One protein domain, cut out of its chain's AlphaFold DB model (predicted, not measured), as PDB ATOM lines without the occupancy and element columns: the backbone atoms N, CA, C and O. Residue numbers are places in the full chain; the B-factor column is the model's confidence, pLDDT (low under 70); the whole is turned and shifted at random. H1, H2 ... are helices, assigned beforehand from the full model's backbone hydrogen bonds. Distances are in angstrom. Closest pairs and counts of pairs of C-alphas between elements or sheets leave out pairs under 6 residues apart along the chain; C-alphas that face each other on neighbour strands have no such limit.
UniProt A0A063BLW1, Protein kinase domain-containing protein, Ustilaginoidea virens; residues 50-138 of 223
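What this domain is: This is residues 50 to 138 of the 223 residues of the protein "Protein kinase domain-containing protein" of Ustilaginoidea virens (UniProt A0A063BLW1). The long helix H3 and H4 make an open V, with short H1 and H2 beyond H3's first end and short H5 near H4's far end. The printed 89 residues hold five named helices, H1 to H5 in order, and no named strand: all helix. The whole is extended, radius of gyration of the C-alphas 19.0 A, spanning 51 by 34 by 20 A.

Where its parts are: H1 is residues 50 to 57, from C-alpha 50 at (-9.470, 5.749, 15.730); H2 is 62 to 70. H3, 75 to 101, measures 39.0 A and H4, 109 to 123, 21.3 A, first to last C-alpha. H5, 128 to 136, ends at C-alpha 136 (-11.642, -10.207, -26.123).

How they stand to each other: H1 and H2 are close but not clearly touching, closest C-alphas Arg 57 and Ala 65, 6.7 A. H2 and H3 are apart. H3 touches H4 with residues 93 to 101 alone, closest C-alphas Ala 97 and Pro 109, 4.9 A, at a steep tilt of 45 degrees, opposite ways. H4 and H5 are close but not clearly touching, closest C-alphas Lys 118 and Ala 131, 7.5 A. In H1 to H5 every O i to N i+4 pair is within hydrogen-bond range.

The domain as a whole: The farthest C-alphas, His 59 and His 136, are 53.3 A apart. The printed part has no cut and no long link. Residues 104 to 107 have pLDDT under 70.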
ATOM      1  N   ARG A  50     -10.465   5.082  16.572       92.06
ATOM      2  CA  ARG A  50      -9.470   5.749  15.730       92.06
ATOM      3  C   ARG A  50      -8.602   6.696  16.555       92.06
ATOM      4  O   ARG A  50      -7.381   6.617  16.465       92.06
ATOM      5  N   TRP A  51      -9.226   7.573  17.337       90.94
ATOM      6  CA  TRP A  51      -8.505   8.522  18.182       90.94
ATOM      7  C   TRP A  51      -7.664   7.792  19.232       90.94
ATOM      8  O   TRP A  51      -6.482   8.090  19.387       90.94
ATOM      9  N   ARG A  52      -8.225   6.751  19.859       93.38
ATOM     10  CA  ARG A  52      -7.500   5.927  20.832       93.38
ATOM     11  C   ARG A  52      -6.276   5.243  20.218       93.38
ATOM     12  O   ARG A  52      -5.205   5.232  20.820       93.38
ATOM     13  N   CYS A  53      -6.398   4.718  18.999       92.56
ATOM     14  CA  CYS A  53      -5.265   4.177  18.248       92.56
ATOM     15  C   CYS A  53      -4.220   5.250  17.923       92.56
ATOM     16  O   CYS A  53      -3.031   4.969  18.030       92.56
ATOM     17  N   GLU A  54      -4.627   6.461  17.531       92.44
ATOM     18  CA  GLU A  54      -3.704   7.572  17.249       92.44
ATOM     19  C   GLU A  54      -2.932   8.004  18.509       92.44
ATOM     20  O   GLU A  54      -1.721   8.227  18.437       92.44
ATOM     21  N   GLU A  55      -3.601   8.054  19.663       94.50
ATOM     22  CA  GLU A  55      -2.986   8.321  20.965       94.50
ATOM     23  C   GLU A  55      -1.988   7.213  21.341       94.50
ATOM     24  O   GLU A  55      -0.803   7.486  21.551       94.50
ATOM     25  N   LEU A  56      -2.434   5.950  21.326       94.25
ATOM     26  CA  LEU A  56      -1.609   4.794  21.683       94.25
ATOM     27  C   LEU A  56      -0.423   4.594  20.730       94.25
ATOM     28  O   LEU A  56       0.666   4.212  21.159       94.25
ATOM     29  N   ARG A  57      -0.590   4.907  19.441       92.19
ATOM     30  CA  ARG A  57       0.462   4.805  18.421       92.19
ATOM     31  C   ARG A  57       1.678   5.661  18.758       92.19
ATOM     32  O   ARG A  57       2.785   5.296  18.372       92.19
ATOM     33  N   ASN A  58       1.508   6.779  19.466       93.06
ATOM     34  CA  ASN A  58       2.620   7.666  19.815       93.06
ATOM     35  C   ASN A  58       3.587   7.056  20.840       93.06
ATOM     36  O   ASN A  58       4.707   7.546  20.974       93.06
ATOM     37  N   HIS A  59       3.190   5.981  21.524       95.12
ATOM     38  CA  HIS A  59       4.059   5.252  22.448       95.12
ATOM     39  C   HIS A  59       5.031   4.295  21.749       95.12
ATOM     40  O   HIS A  59       5.955   3.800  22.392       95.12
ATOM     41  N   PHE A  60       4.844   4.039  20.453       95.44
ATOM     42  CA  PHE A  60       5.632   3.076  19.692       95.44
ATOM     43  C   PHE A  60       6.386   3.756  18.552       95.44
ATOM     44  O   PHE A  60       5.919   4.730  17.951       95.44
ATOM     45  N   THR A  61       7.551   3.219  18.197       95.94
ATOM     46  CA  THR A  61       8.215   3.636  16.958       95.94
ATOM     47  C   THR A  61       7.408   3.169  15.737       95.94
ATOM     48  O   THR A  61       6.671   2.183  15.819       95.94
ATOM     49  N   PRO A  62       7.547   3.820  14.563       94.19
ATOM     50  CA  PRO A  62       6.819   3.403  13.364       94.19
ATOM     51  C   PRO A  62       7.044   1.934  12.976       94.19
ATOM     52  O   PRO A  62       6.115   1.284  12.513       94.19
ATOM     53  N   ALA A  63       8.252   1.402  13.182       94.75
ATOM     54  CA  ALA A  63       8.568   0.011  12.862       94.75
ATOM     55  C   ALA A  63       7.908  -0.988  13.833       94.75
ATOM     56  O   ALA A  63       7.430  -2.039  13.409       94.75
ATOM     57  N   GLU A  64       7.850  -0.661  15.126       95.81
ATOM     58  CA  GLU A  64       7.179  -1.493  16.136       95.81
ATOM     59  C   GLU A  64       5.664  -1.493  15.934       95.81
ATOM     60  O   GLU A  64       5.051  -2.556  15.917       95.81
ATOM     61  N   ALA A  65       5.068  -0.319  15.700       94.44
ATOM     62  CA  ALA A  65       3.641  -0.199  15.407       94.44
ATOM     63  C   ALA A  65       3.238  -1.034  14.181       94.44
ATOM     64  O   ALA A  65       2.213  -1.712  14.202       94.44
ATOM     65  N   GLU A  66       4.069  -1.034  13.135       93.06
ATOM     66  CA  GLU A  66       3.856  -1.861  11.946       93.06
ATOM     67  C   GLU A  66       3.947  -3.359  12.266       93.06
ATOM     68  O   GLU A  66       3.164  -4.154  11.752       93.06
ATOM     69  N   THR A  67       4.873  -3.751  13.148       95.44
ATOM     70  CA  THR A  67       5.003  -5.143  13.601       95.44
ATOM     71  C   THR A  67       3.728  -5.598  14.310       95.44
ATOM     72  O   THR A  67       3.132  -6.585  13.894       95.44
ATOM     73  N   TYR A  68       3.237  -4.824  15.282       94.44
ATOM     74  CA  TYR A  68       1.986  -5.141  15.981       94.44
ATOM     75  C   TYR A  68       0.766  -5.135  15.056       94.44
ATOM     76  O   TYR A  68      -0.162  -5.920  15.239       94.44
ATOM     77  N   ARG A  69       0.757  -4.275  14.033       94.88
ATOM     78  CA  ARG A  69      -0.298  -4.264  13.016       94.88
ATOM     79  C   ARG A  69      -0.316  -5.559  12.207       94.88
ATOM     80  O   ARG A  69      -1.391  -6.087  11.941       94.88
ATOM     81  N   ASN A  70       0.855  -6.081  11.846       93.88
ATOM     82  CA  ASN A  70       0.976  -7.334  11.098       93.88
ATOM     83  C   ASN A  70       0.492  -8.556  11.894       93.88
ATOM     84  O   ASN A  70       0.092  -9.546  11.284       93.88
ATOM     85  N   ASP A  71       0.457  -8.473  13.227       95.75
ATOM     86  CA  ASP A  71      -0.076  -9.530  14.095       95.75
ATOM     87  C   ASP A  71      -1.620  -9.592  14.094       95.75
ATOM     88  O   ASP A  71      -2.215 -10.556  14.585       95.75
ATOM     89  N   ILE A  72      -2.308  -8.595  13.519       95.69
ATOM     90  CA  ILE A  72      -3.770  -8.593  13.397       95.69
ATOM     91  C   ILE A  72      -4.198  -9.685  12.405       95.69
ATOM     92  O   ILE A  72      -4.080  -9.534  11.194       95.69
ATOM     93  N   ALA A  73      -4.780 -10.780  12.895       96.00
ATOM     94  CA  ALA A  73      -5.218 -11.901  12.049       96.00
ATOM     95  C   ALA A  73      -6.566 -11.675  11.323       96.00
ATOM     96  O   ALA A  73      -6.993 -12.500  10.514       96.00
ATOM     97  N   SER A  74      -7.275 -10.580  11.619       96.88
ATOM     98  CA  SER A  74      -8.625 -10.335  11.098       96.88
ATOM     99  C   SER A  74      -8.623 -10.073   9.590       96.88
ATOM    100  O   SER A  74      -8.132  -9.049   9.119       96.88
ATOM    101  N   SER A  75      -9.252 -10.961   8.816       94.81
ATOM    102  CA  SER A  75      -9.401 -10.770   7.367       94.81
ATOM    103  C   SER A  75     -10.243  -9.536   7.019       94.81
ATOM    104  O   SER A  75      -9.925  -8.839   6.058       94.81
ATOM    105  N   ALA A  76     -11.278  -9.229   7.810       96.56
ATOM    106  CA  ALA A  76     -12.123  -8.058   7.584       96.56
ATOM    107  C   ALA A  76     -11.327  -6.749   7.715       96.56
ATOM    108  O   ALA A  76     -11.493  -5.850   6.893       96.56
ATOM    109  N   TYR A  77     -10.411  -6.678   8.689       95.69
ATOM    110  CA  TYR A  77      -9.504  -5.541   8.865       95.69
ATOM    111  C   TYR A  77      -8.654  -5.303   7.606       95.69
ATOM    112  O   TYR A  77      -8.696  -4.225   7.012       95.69
ATOM    113  N   TRP A  78      -7.961  -6.342   7.132       96.75
ATOM    114  CA  TRP A  78      -7.120  -6.243   5.935       96.75
ATOM    115  C   TRP A  78      -7.914  -5.993   4.655       96.75
ATOM    116  O   TRP A  78      -7.418  -5.335   3.745       96.75
ATOM    117  N   MET A  79      -9.152  -6.484   4.569       96.00
ATOM    118  CA  MET A  79     -10.029  -6.226   3.427       96.00
ATOM    119  C   MET A  79     -10.397  -4.742   3.323       96.00
ATOM    120  O   MET A  79     -10.391  -4.190   2.222       96.00
ATOM    121  N   VAL A  80     -10.688  -4.089   4.454       96.25
ATOM    122  CA  VAL A  80     -10.952  -2.642   4.496       96.25
ATOM    123  C   VAL A  80      -9.729  -1.870   4.012       96.25
ATOM    124  O   VAL A  80      -9.849  -1.028   3.123       96.25
ATOM    125  N   GLU A  81      -8.544  -2.202   4.523       95.44
ATOM    126  CA  GLU A  81      -7.305  -1.544   4.109       95.44
ATOM    127  C   GLU A  81      -6.972  -1.783   2.627       95.44
ATOM    128  O   GLU A  81      -6.666  -0.838   1.895       95.44
ATOM    129  N   TYR A  82      -7.101  -3.023   2.149       95.50
ATOM    130  CA  TYR A  82      -6.925  -3.366   0.738       95.50
ATOM    131  C   TYR A  82      -7.832  -2.523  -0.164       95.50
ATOM    132  O   TYR A  82      -7.367  -1.954  -1.154       95.50
ATOM    133  N   ASN A  83      -9.118  -2.416   0.184       96.31
ATOM    134  CA  ASN A  83     -10.072  -1.618  -0.579       96.31
ATOM    135  C   ASN A  83      -9.694  -0.135  -0.560       96.31
ATOM    136  O   ASN A  83      -9.759   0.519  -1.600       96.31
ATOM    137  N   GLN A  84      -9.232   0.384   0.579       95.62
ATOM    138  CA  GLN A  84      -8.779   1.768   0.677       95.62
ATOM    139  C   GLN A  84      -7.569   2.037  -0.230       95.62
ATOM    140  O   GLN A  84      -7.545   3.040  -0.947       95.62
ATOM    141  N   TYR A  85      -6.587   1.133  -0.258       94.25
ATOM    142  CA  TYR A  85      -5.425   1.251  -1.143       94.25
ATOM    143  C   TYR A  85      -5.779   1.085  -2.619       94.25
ATOM    144  O   TYR A  85      -5.236   1.807  -3.458       94.25
ATOM    145  N   LYS A  86      -6.706   0.180  -2.948       93.44
ATOM    146  CA  LYS A  86      -7.227   0.023  -4.309       93.44
ATOM    147  C   LYS A  86      -7.856   1.329  -4.799       93.44
ATOM    148  O   LYS A  86      -7.440   1.836  -5.838       93.44
ATOM    149  N   THR A  87      -8.775   1.903  -4.025       94.44
ATOM    150  CA  THR A  87      -9.441   3.171  -4.358       94.44
ATOM    151  C   THR A  87      -8.432   4.312  -4.492       94.44
ATOM    152  O   THR A  87      -8.431   5.023  -5.493       94.44
ATOM    153  N   ALA A  88      -7.495   4.442  -3.547       93.50
ATOM    154  CA  ALA A  88      -6.468   5.483  -3.600       93.50
ATOM    155  C   ALA A  88      -5.572   5.371  -4.850       93.50
ATOM    156  O   ALA A  88      -5.188   6.385  -5.440       93.50
ATOM    157  N   LEU A  89      -5.243   4.147  -5.279       90.94
ATOM    158  CA  LEU A  89      -4.489   3.915  -6.509       90.94
ATOM    159  C   LEU A  89      -5.303   4.301  -7.751       90.94
ATOM    160  O   LEU A  89      -4.768   4.974  -8.637       90.94
ATOM    161  N   GLU A  90      -6.571   3.889  -7.818       91.00
ATOM    162  CA  GLU A  90      -7.492   4.227  -8.910       91.00
ATOM    163  C   GLU A  90      -7.623   5.752  -9.062       91.00
ATOM    164  O   GLU A  90      -7.432   6.286 -10.162       91.00
ATOM    165  N   ASP A  91      -7.816   6.461  -7.947       91.75
ATOM    166  CA  ASP A  91      -7.903   7.922  -7.897       91.75
ATOM    167  C   ASP A  91      -6.608   8.595  -8.347       91.75
ATOM    168  O   ASP A  91      -6.628   9.505  -9.181       91.75
ATOM    169  N   MET A  92      -5.457   8.131  -7.855       89.75
ATOM    170  CA  MET A  92      -4.156   8.680  -8.237       89.75
ATOM    171  C   MET A  92      -3.899   8.524  -9.742       89.75
ATOM    172  O   MET A  92      -3.405   9.447 -10.403       89.75
ATOM    173  N   MET A  93      -4.245   7.369 -10.317       87.81
ATOM    174  CA  MET A  93      -4.104   7.144 -11.754       87.81
ATOM    175  C   MET A  93      -5.050   8.032 -12.566       87.81
ATOM    176  O   MET A  93      -4.635   8.597 -13.584       87.81
ATOM    177  N   LEU A  94      -6.291   8.201 -12.110       88.31
ATOM    178  CA  LEU A  94      -7.274   9.064 -12.757       88.31
ATOM    179  C   LEU A  94      -6.854  10.539 -12.710       88.31
ATOM    180  O   LEU A  94      -6.900  11.228 -13.732       88.31
ATOM    181  N   GLN A  95      -6.384  11.019 -11.558       88.06
ATOM    182  CA  GLN A  95      -5.845  12.371 -11.401       88.06
ATOM    183  C   GLN A  95      -4.656  12.608 -12.334       88.06
ATOM    184  O   GLN A  95      -4.597  13.632 -13.015       88.06
ATOM    185  N   ARG A  96      -3.738  11.639 -12.441       84.62
ATOM    186  CA  ARG A  96      -2.603  11.724 -13.367       84.62
ATOM    187  C   ARG A  96      -3.050  11.789 -14.828       84.62
ATOM    188  O   ARG A  96      -2.479  12.562 -15.597       84.62
ATOM    189  N   ALA A  97      -4.053  11.004 -15.215       83.75
ATOM    190  CA  ALA A  97      -4.607  11.032 -16.567       83.75
ATOM    191  C   ALA A  97      -5.271  12.385 -16.885       83.75
ATOM    192  O   ALA A  97      -5.022  12.955 -17.948       83.75
ATOM    193  N   ARG A  98      -6.038  12.948 -15.941       83.44
ATOM    194  CA  ARG A  98      -6.641  14.290 -16.060       83.44
ATOM    195  C   ARG A  98      -5.586  15.397 -16.128       83.44
ATOM    196  O   ARG A  98      -5.686  16.294 -16.957       83.44
ATOM    197  N   ALA A  99      -4.536  15.313 -15.315       82.62
ATOM    198  CA  ALA A  99      -3.434  16.272 -15.344       82.62
ATOM    199  C   ALA A  99      -2.651  16.229 -16.668       82.62
ATOM    200  O   ALA A  99      -2.177  17.260 -17.138       82.62
ATOM    201  N   ALA A 100      -2.521  15.050 -17.288       76.62
ATOM    202  CA  ALA A 100      -1.937  14.921 -18.620       76.62
ATOM    203  C   ALA A 100      -2.810  15.593 -19.695       76.62
ATOM    204  O   ALA A 100      -2.271  16.246 -20.585       76.62
ATOM    205  N   GLN A 101      -4.137  15.494 -19.567       74.69
ATOM    206  CA  GLN A 101      -5.094  16.178 -20.440       74.69
ATOM    207  C   GLN A 101      -4.981  17.700 -20.345       74.69
ATOM    208  O   GLN A 101      -4.920  18.375 -21.363       74.69
ATOM    209  N   ALA A 102      -4.909  18.233 -19.122       74.75
ATOM    210  CA  ALA A 102      -4.803  19.670 -18.870       74.75
ATOM    211  C   ALA A 102      -3.501  20.294 -19.409       74.75
ATOM    212  O   ALA A 102      -3.388  21.511 -19.494       74.75
ATOM    213  N   ARG A 103      -2.504  19.468 -19.749       75.62
ATOM    214  CA  ARG A 103      -1.220  19.888 -20.329       75.62
ATOM    215  C   ARG A 103      -1.185  19.776 -21.858       75.62
ATOM    216  O   ARG A 103      -0.092  19.739 -22.418       75.62
ATOM    217  N   ASP A 104      -2.343  19.653 -22.510       67.12
ATOM    218  CA  ASP A 104      -2.493  19.480 -23.964       67.12
ATOM    219  C   ASP A 104      -1.620  18.360 -24.551       67.12
ATOM    220  O   ASP A 104      -1.213  18.377 -25.717       67.12
ATOM    221  N   LEU A 105      -1.333  17.325 -23.756       67.62
ATOM    222  CA  LEU A 105      -0.785  16.102 -24.318       67.62
ATOM    223  C   LEU A 105      -1.890  15.497 -25.187       67.62
ATOM    224  O   LEU A 105      -2.955  15.158 -24.682       67.62
ATOM    225  N   ALA A 106      -1.626  15.333 -26.486       67.62
ATOM    226  CA  ALA A 106      -2.562  14.808 -27.491       67.62
ATOM    227  C   ALA A 106      -3.001  13.338 -27.266       67.62
ATOM    228  O   ALA A 106      -3.455  12.660 -28.186       67.62
ATOM    229  N   ILE A 107      -2.818  12.808 -26.058       69.69
ATOM    230  CA  ILE A 107      -3.130  11.441 -25.676       69.69
ATOM    231  C   ILE A 107      -4.463  11.462 -24.929       69.69
ATOM    232  O   ILE A 107      -4.603  12.143 -23.914       69.69
ATOM    233  N   CYS A 108      -5.429  10.676 -25.407       82.19
ATOM    234  CA  CYS A 108      -6.700  10.486 -24.717       82.19
ATOM    235  C   CYS A 108      -6.447  10.009 -23.266       82.19
ATOM    236  O   CYS A 108      -5.723   9.023 -23.075       82.19
ATOM    237  N   PRO A 109      -7.046  10.639 -22.238       82.88
ATOM    238  CA  PRO A 109      -6.816  10.275 -20.834       82.88
ATOM    239  C   PRO A 109      -7.118   8.800 -20.552       82.88
ATOM    240  O   PRO A 109      -6.358   8.121 -19.864       82.88
ATOM    241  N   TRP A 110      -8.185   8.280 -21.162       86.62
ATOM    242  CA  TRP A 110      -8.592   6.881 -21.054       86.62
ATOM    243  C   TRP A 110      -7.585   5.923 -21.689       86.62
ATOM    244  O   TRP A 110      -7.318   4.855 -21.143       86.62
ATOM    245  N   GLN A 111      -6.949   6.324 -22.792       87.44
ATOM    246  CA  GLN A 111      -5.874   5.546 -23.404       87.44
ATOM    247  C   GLN A 111      -4.640   5.491 -22.491       87.44
ATOM    248  O   GLN A 111      -4.051   4.425 -22.315       87.44
ATOM    249  N   ALA A 112      -4.253   6.617 -21.882       85.44
ATOM    250  CA  ALA A 112      -3.135   6.664 -20.938       85.44
ATOM    251  C   ALA A 112      -3.401   5.800 -19.693       85.44
ATOM    252  O   ALA A 112      -2.512   5.076 -19.228       85.44
ATOM    253  N   LEU A 113      -4.636   5.830 -19.188       89.62
ATOM    254  CA  LEU A 113      -5.072   5.015 -18.060       89.62
ATOM    255  C   LEU A 113      -5.048   3.517 -18.406       89.62
ATOM    256  O   LEU A 113      -4.417   2.735 -17.695       89.62
ATOM    257  N   ALA A 114      -5.626   3.123 -19.545       90.50
ATOM    258  CA  ALA A 114      -5.606   1.740 -20.024       90.50
ATOM    259  C   ALA A 114      -4.174   1.201 -20.198       90.50
ATOM    260  O   ALA A 114      -3.871   0.068 -19.816       90.50
ATOM    261  N   MET A 115      -3.255   2.024 -20.716       88.06
ATOM    262  CA  MET A 115      -1.839   1.661 -20.837       88.06
ATOM    263  C   MET A 115      -1.148   1.518 -19.474       88.06
ATOM    264  O   MET A 115      -0.301   0.636 -19.312       88.06
ATOM    265  N   SER A 116      -1.526   2.338 -18.491       88.31
ATOM    266  CA  SER A 116      -1.007   2.257 -17.121       88.31
ATOM    267  C   SER A 116      -1.442   0.958 -16.439       88.31
ATOM    268  O   SER A 116      -0.583   0.228 -15.938       88.31
ATOM    269  N   TYR A 117      -2.730   0.601 -16.520       90.19
ATOM    270  CA  TYR A 117      -3.250  -0.671 -16.002       90.19
ATOM    271  C   TYR A 117      -2.628  -1.878 -16.689       90.19
ATOM    272  O   TYR A 117      -2.160  -2.796 -16.021       90.19
ATOM    273  N   LYS A 118      -2.516  -1.854 -18.020       90.62
ATOM    274  CA  LYS A 118      -1.815  -2.908 -18.763       90.62
ATOM    275  C   LYS A 118      -0.365  -3.072 -18.290       90.62
ATOM    276  O   LYS A 118       0.136  -4.192 -18.211       90.62
ATOM    277  N   GLY A 119       0.308  -1.968 -17.957       89.62
ATOM    278  CA  GLY A 119       1.654  -1.972 -17.385       89.62
ATOM    279  C   GLY A 119       1.719  -2.576 -15.980       89.62
ATOM    280  O   GLY A 119       2.623  -3.367 -15.712       89.62
ATOM    281  N   VAL A 120       0.766  -2.240 -15.102       89.75
ATOM    282  CA  VAL A 120       0.641  -2.842 -13.761       89.75
ATOM    283  C   VAL A 120       0.406  -4.342 -13.876       89.75
ATOM    284  O   VAL A 120       1.193  -5.112 -13.338       89.75
ATOM    285  N   LEU A 121      -0.591  -4.759 -14.657       91.25
ATOM    286  CA  LEU A 121      -0.931  -6.168 -14.849       91.25
ATOM    287  C   LEU A 121       0.263  -6.973 -15.367       91.25
ATOM    288  O   LEU A 121       0.542  -8.057 -14.866       91.25
ATOM    289  N   LYS A 122       1.028  -6.415 -16.312       92.88
ATOM    290  CA  LYS A 122       2.254  -7.051 -16.804       92.88
ATOM    291  C   LYS A 122       3.301  -7.239 -15.698       92.88
ATOM    292  O   LYS A 122       3.948  -8.279 -15.661       92.88
ATOM    293  N   ARG A 123       3.485  -6.254 -14.808       92.12
ATOM    294  CA  ARG A 123       4.399  -6.378 -13.653       92.12
ATOM    295  C   ARG A 123       3.908  -7.403 -12.632       92.12
ATOM    296  O   ARG A 123       4.733  -8.067 -12.024       92.12
ATOM    297  N   CYS A 124       2.595  -7.566 -12.506       90.94
ATOM    298  CA  CYS A 124       1.965  -8.605 -11.692       90.94
ATOM    299  C   CYS A 124       1.970  -9.996 -12.359       90.94
ATOM    300  O   CYS A 124       1.404 -10.930 -11.804       90.94
ATOM    301  N   GLY A 125       2.590 -10.151 -13.536       93.31
ATOM    302  CA  GLY A 125       2.750 -11.442 -14.210       93.31
ATOM    303  C   GLY A 125       1.723 -11.747 -15.302       93.31
ATOM    304  O   GLY A 125       1.769 -12.832 -15.881       93.31
ATOM    305  N   LEU A 126       0.826 -10.814 -15.649       94.00
ATOM    306  CA  LEU A 126      -0.129 -11.039 -16.733       94.00
ATOM    307  C   LEU A 126       0.602 -11.198 -18.074       94.00
ATOM    308  O   LEU A 126       1.292 -10.288 -18.553       94.00
ATOM    309  N   SER A 127       0.420 -12.362 -18.699       93.31
ATOM    310  CA  SER A 127       1.005 -12.666 -20.001       93.31
ATOM    311  C   SER A 127       0.363 -11.830 -21.112       93.31
ATOM    312  O   SER A 127      -0.754 -11.322 -20.994       93.31
ATOM    313  N   LEU A 128       1.053 -11.709 -22.250       89.38
ATOM    314  CA  LEU A 128       0.477 -11.047 -23.423       89.38
ATOM    315  C   LEU A 128      -0.792 -11.765 -23.913       89.38
ATOM    316  O   LEU A 128      -1.698 -11.104 -24.412       89.38
ATOM    317  N   ALA A 129      -0.848 -13.094 -23.782       92.62
ATOM    318  CA  ALA A 129      -2.026 -13.884 -24.124       92.62
ATOM    319  C   ALA A 129      -3.197 -13.563 -23.182       92.62
ATOM    320  O   ALA A 129      -4.270 -13.231 -23.671       92.62
ATOM    321  N   GLY A 130      -2.962 -13.510 -21.868       91.94
ATOM    322  CA  GLY A 130      -3.993 -13.127 -20.896       91.94
ATOM    323  C   GLY A 130      -4.488 -11.691 -21.099       91.94
ATOM    324  O   GLY A 130      -5.683 -11.427 -21.080       91.94
ATOM    325  N   ALA A 131      -3.592 -10.750 -21.417       90.44
ATOM    326  CA  ALA A 131      -3.997  -9.384 -21.759       90.44
ATOM    327  C   ALA A 131      -4.842  -9.311 -23.044       90.44
ATOM    328  O   ALA A 131      -5.670  -8.412 -23.184       90.44
ATOM    329  N   LYS A 132      -4.627 -10.225 -24.001       92.75
ATOM    330  CA  LYS A 132      -5.498 -10.350 -25.173       92.75
ATOM    331  C   LYS A 132      -6.845 -10.930 -24.772       92.75
ATOM    332  O   LYS A 132      -7.848 -10.407 -25.223       92.75
ATOM    333  N   GLU A 133      -6.878 -11.972 -23.957       94.81
ATOM    334  CA  GLU A 133      -8.116 -12.608 -23.499       94.81
ATOM    335  C   GLU A 133      -9.037 -11.615 -22.774       94.81
ATOM    336  O   GLU A 133     -10.178 -11.449 -23.188       94.81
ATOM    337  N   ILE A 134      -8.501 -10.831 -21.830       93.69
ATOM    338  CA  ILE A 134      -9.242  -9.750 -21.145       93.69
ATOM    339  C   ILE A 134      -9.812  -8.723 -22.134       93.69
ATOM    340  O   ILE A 134     -10.874  -8.153 -21.922       93.69
ATOM    341  N   ARG A 135      -9.104  -8.438 -23.229       94.44
ATOM    342  CA  ARG A 135      -9.621  -7.527 -24.256       94.44
ATOM    343  C   ARG A 135     -10.715  -8.180 -25.098       94.44
ATOM    344  O   ARG A 135     -11.629  -7.485 -25.517       94.44
ATOM    345  N   HIS A 136     -10.617  -9.480 -25.371       94.69
ATOM    346  CA  HIS A 136     -11.642 -10.207 -26.123       94.69
ATOM    347  C   HIS A 136     -12.924 -10.423 -25.316       94.69
ATOM    348  O   HIS A 136     -13.962 -10.631 -25.928       94.69
ATOM    349  N   SER A 137     -12.884 -10.315 -23.984       95.44
ATOM    350  CA  SER A 137     -14.090 -10.306 -23.148       95.44
ATOM    351  C   SER A 137     -14.829  -8.958 -23.140       95.44
ATOM    352  O   SER A 137     -15.714  -8.754 -22.317       95.44
ATOM    353  N   ILE A 138     -14.431  -7.991 -23.976       95.25
ATOM    354  CA  ILE A 138     -15.169  -6.736 -24.153       95.25
ATOM    355  C   ILE A 138     -16.333  -7.003 -25.111       95.25
ATOM    356  O   ILE A 138     -16.113  -7.219 -26.301       95.25
TER     357      ILE A 138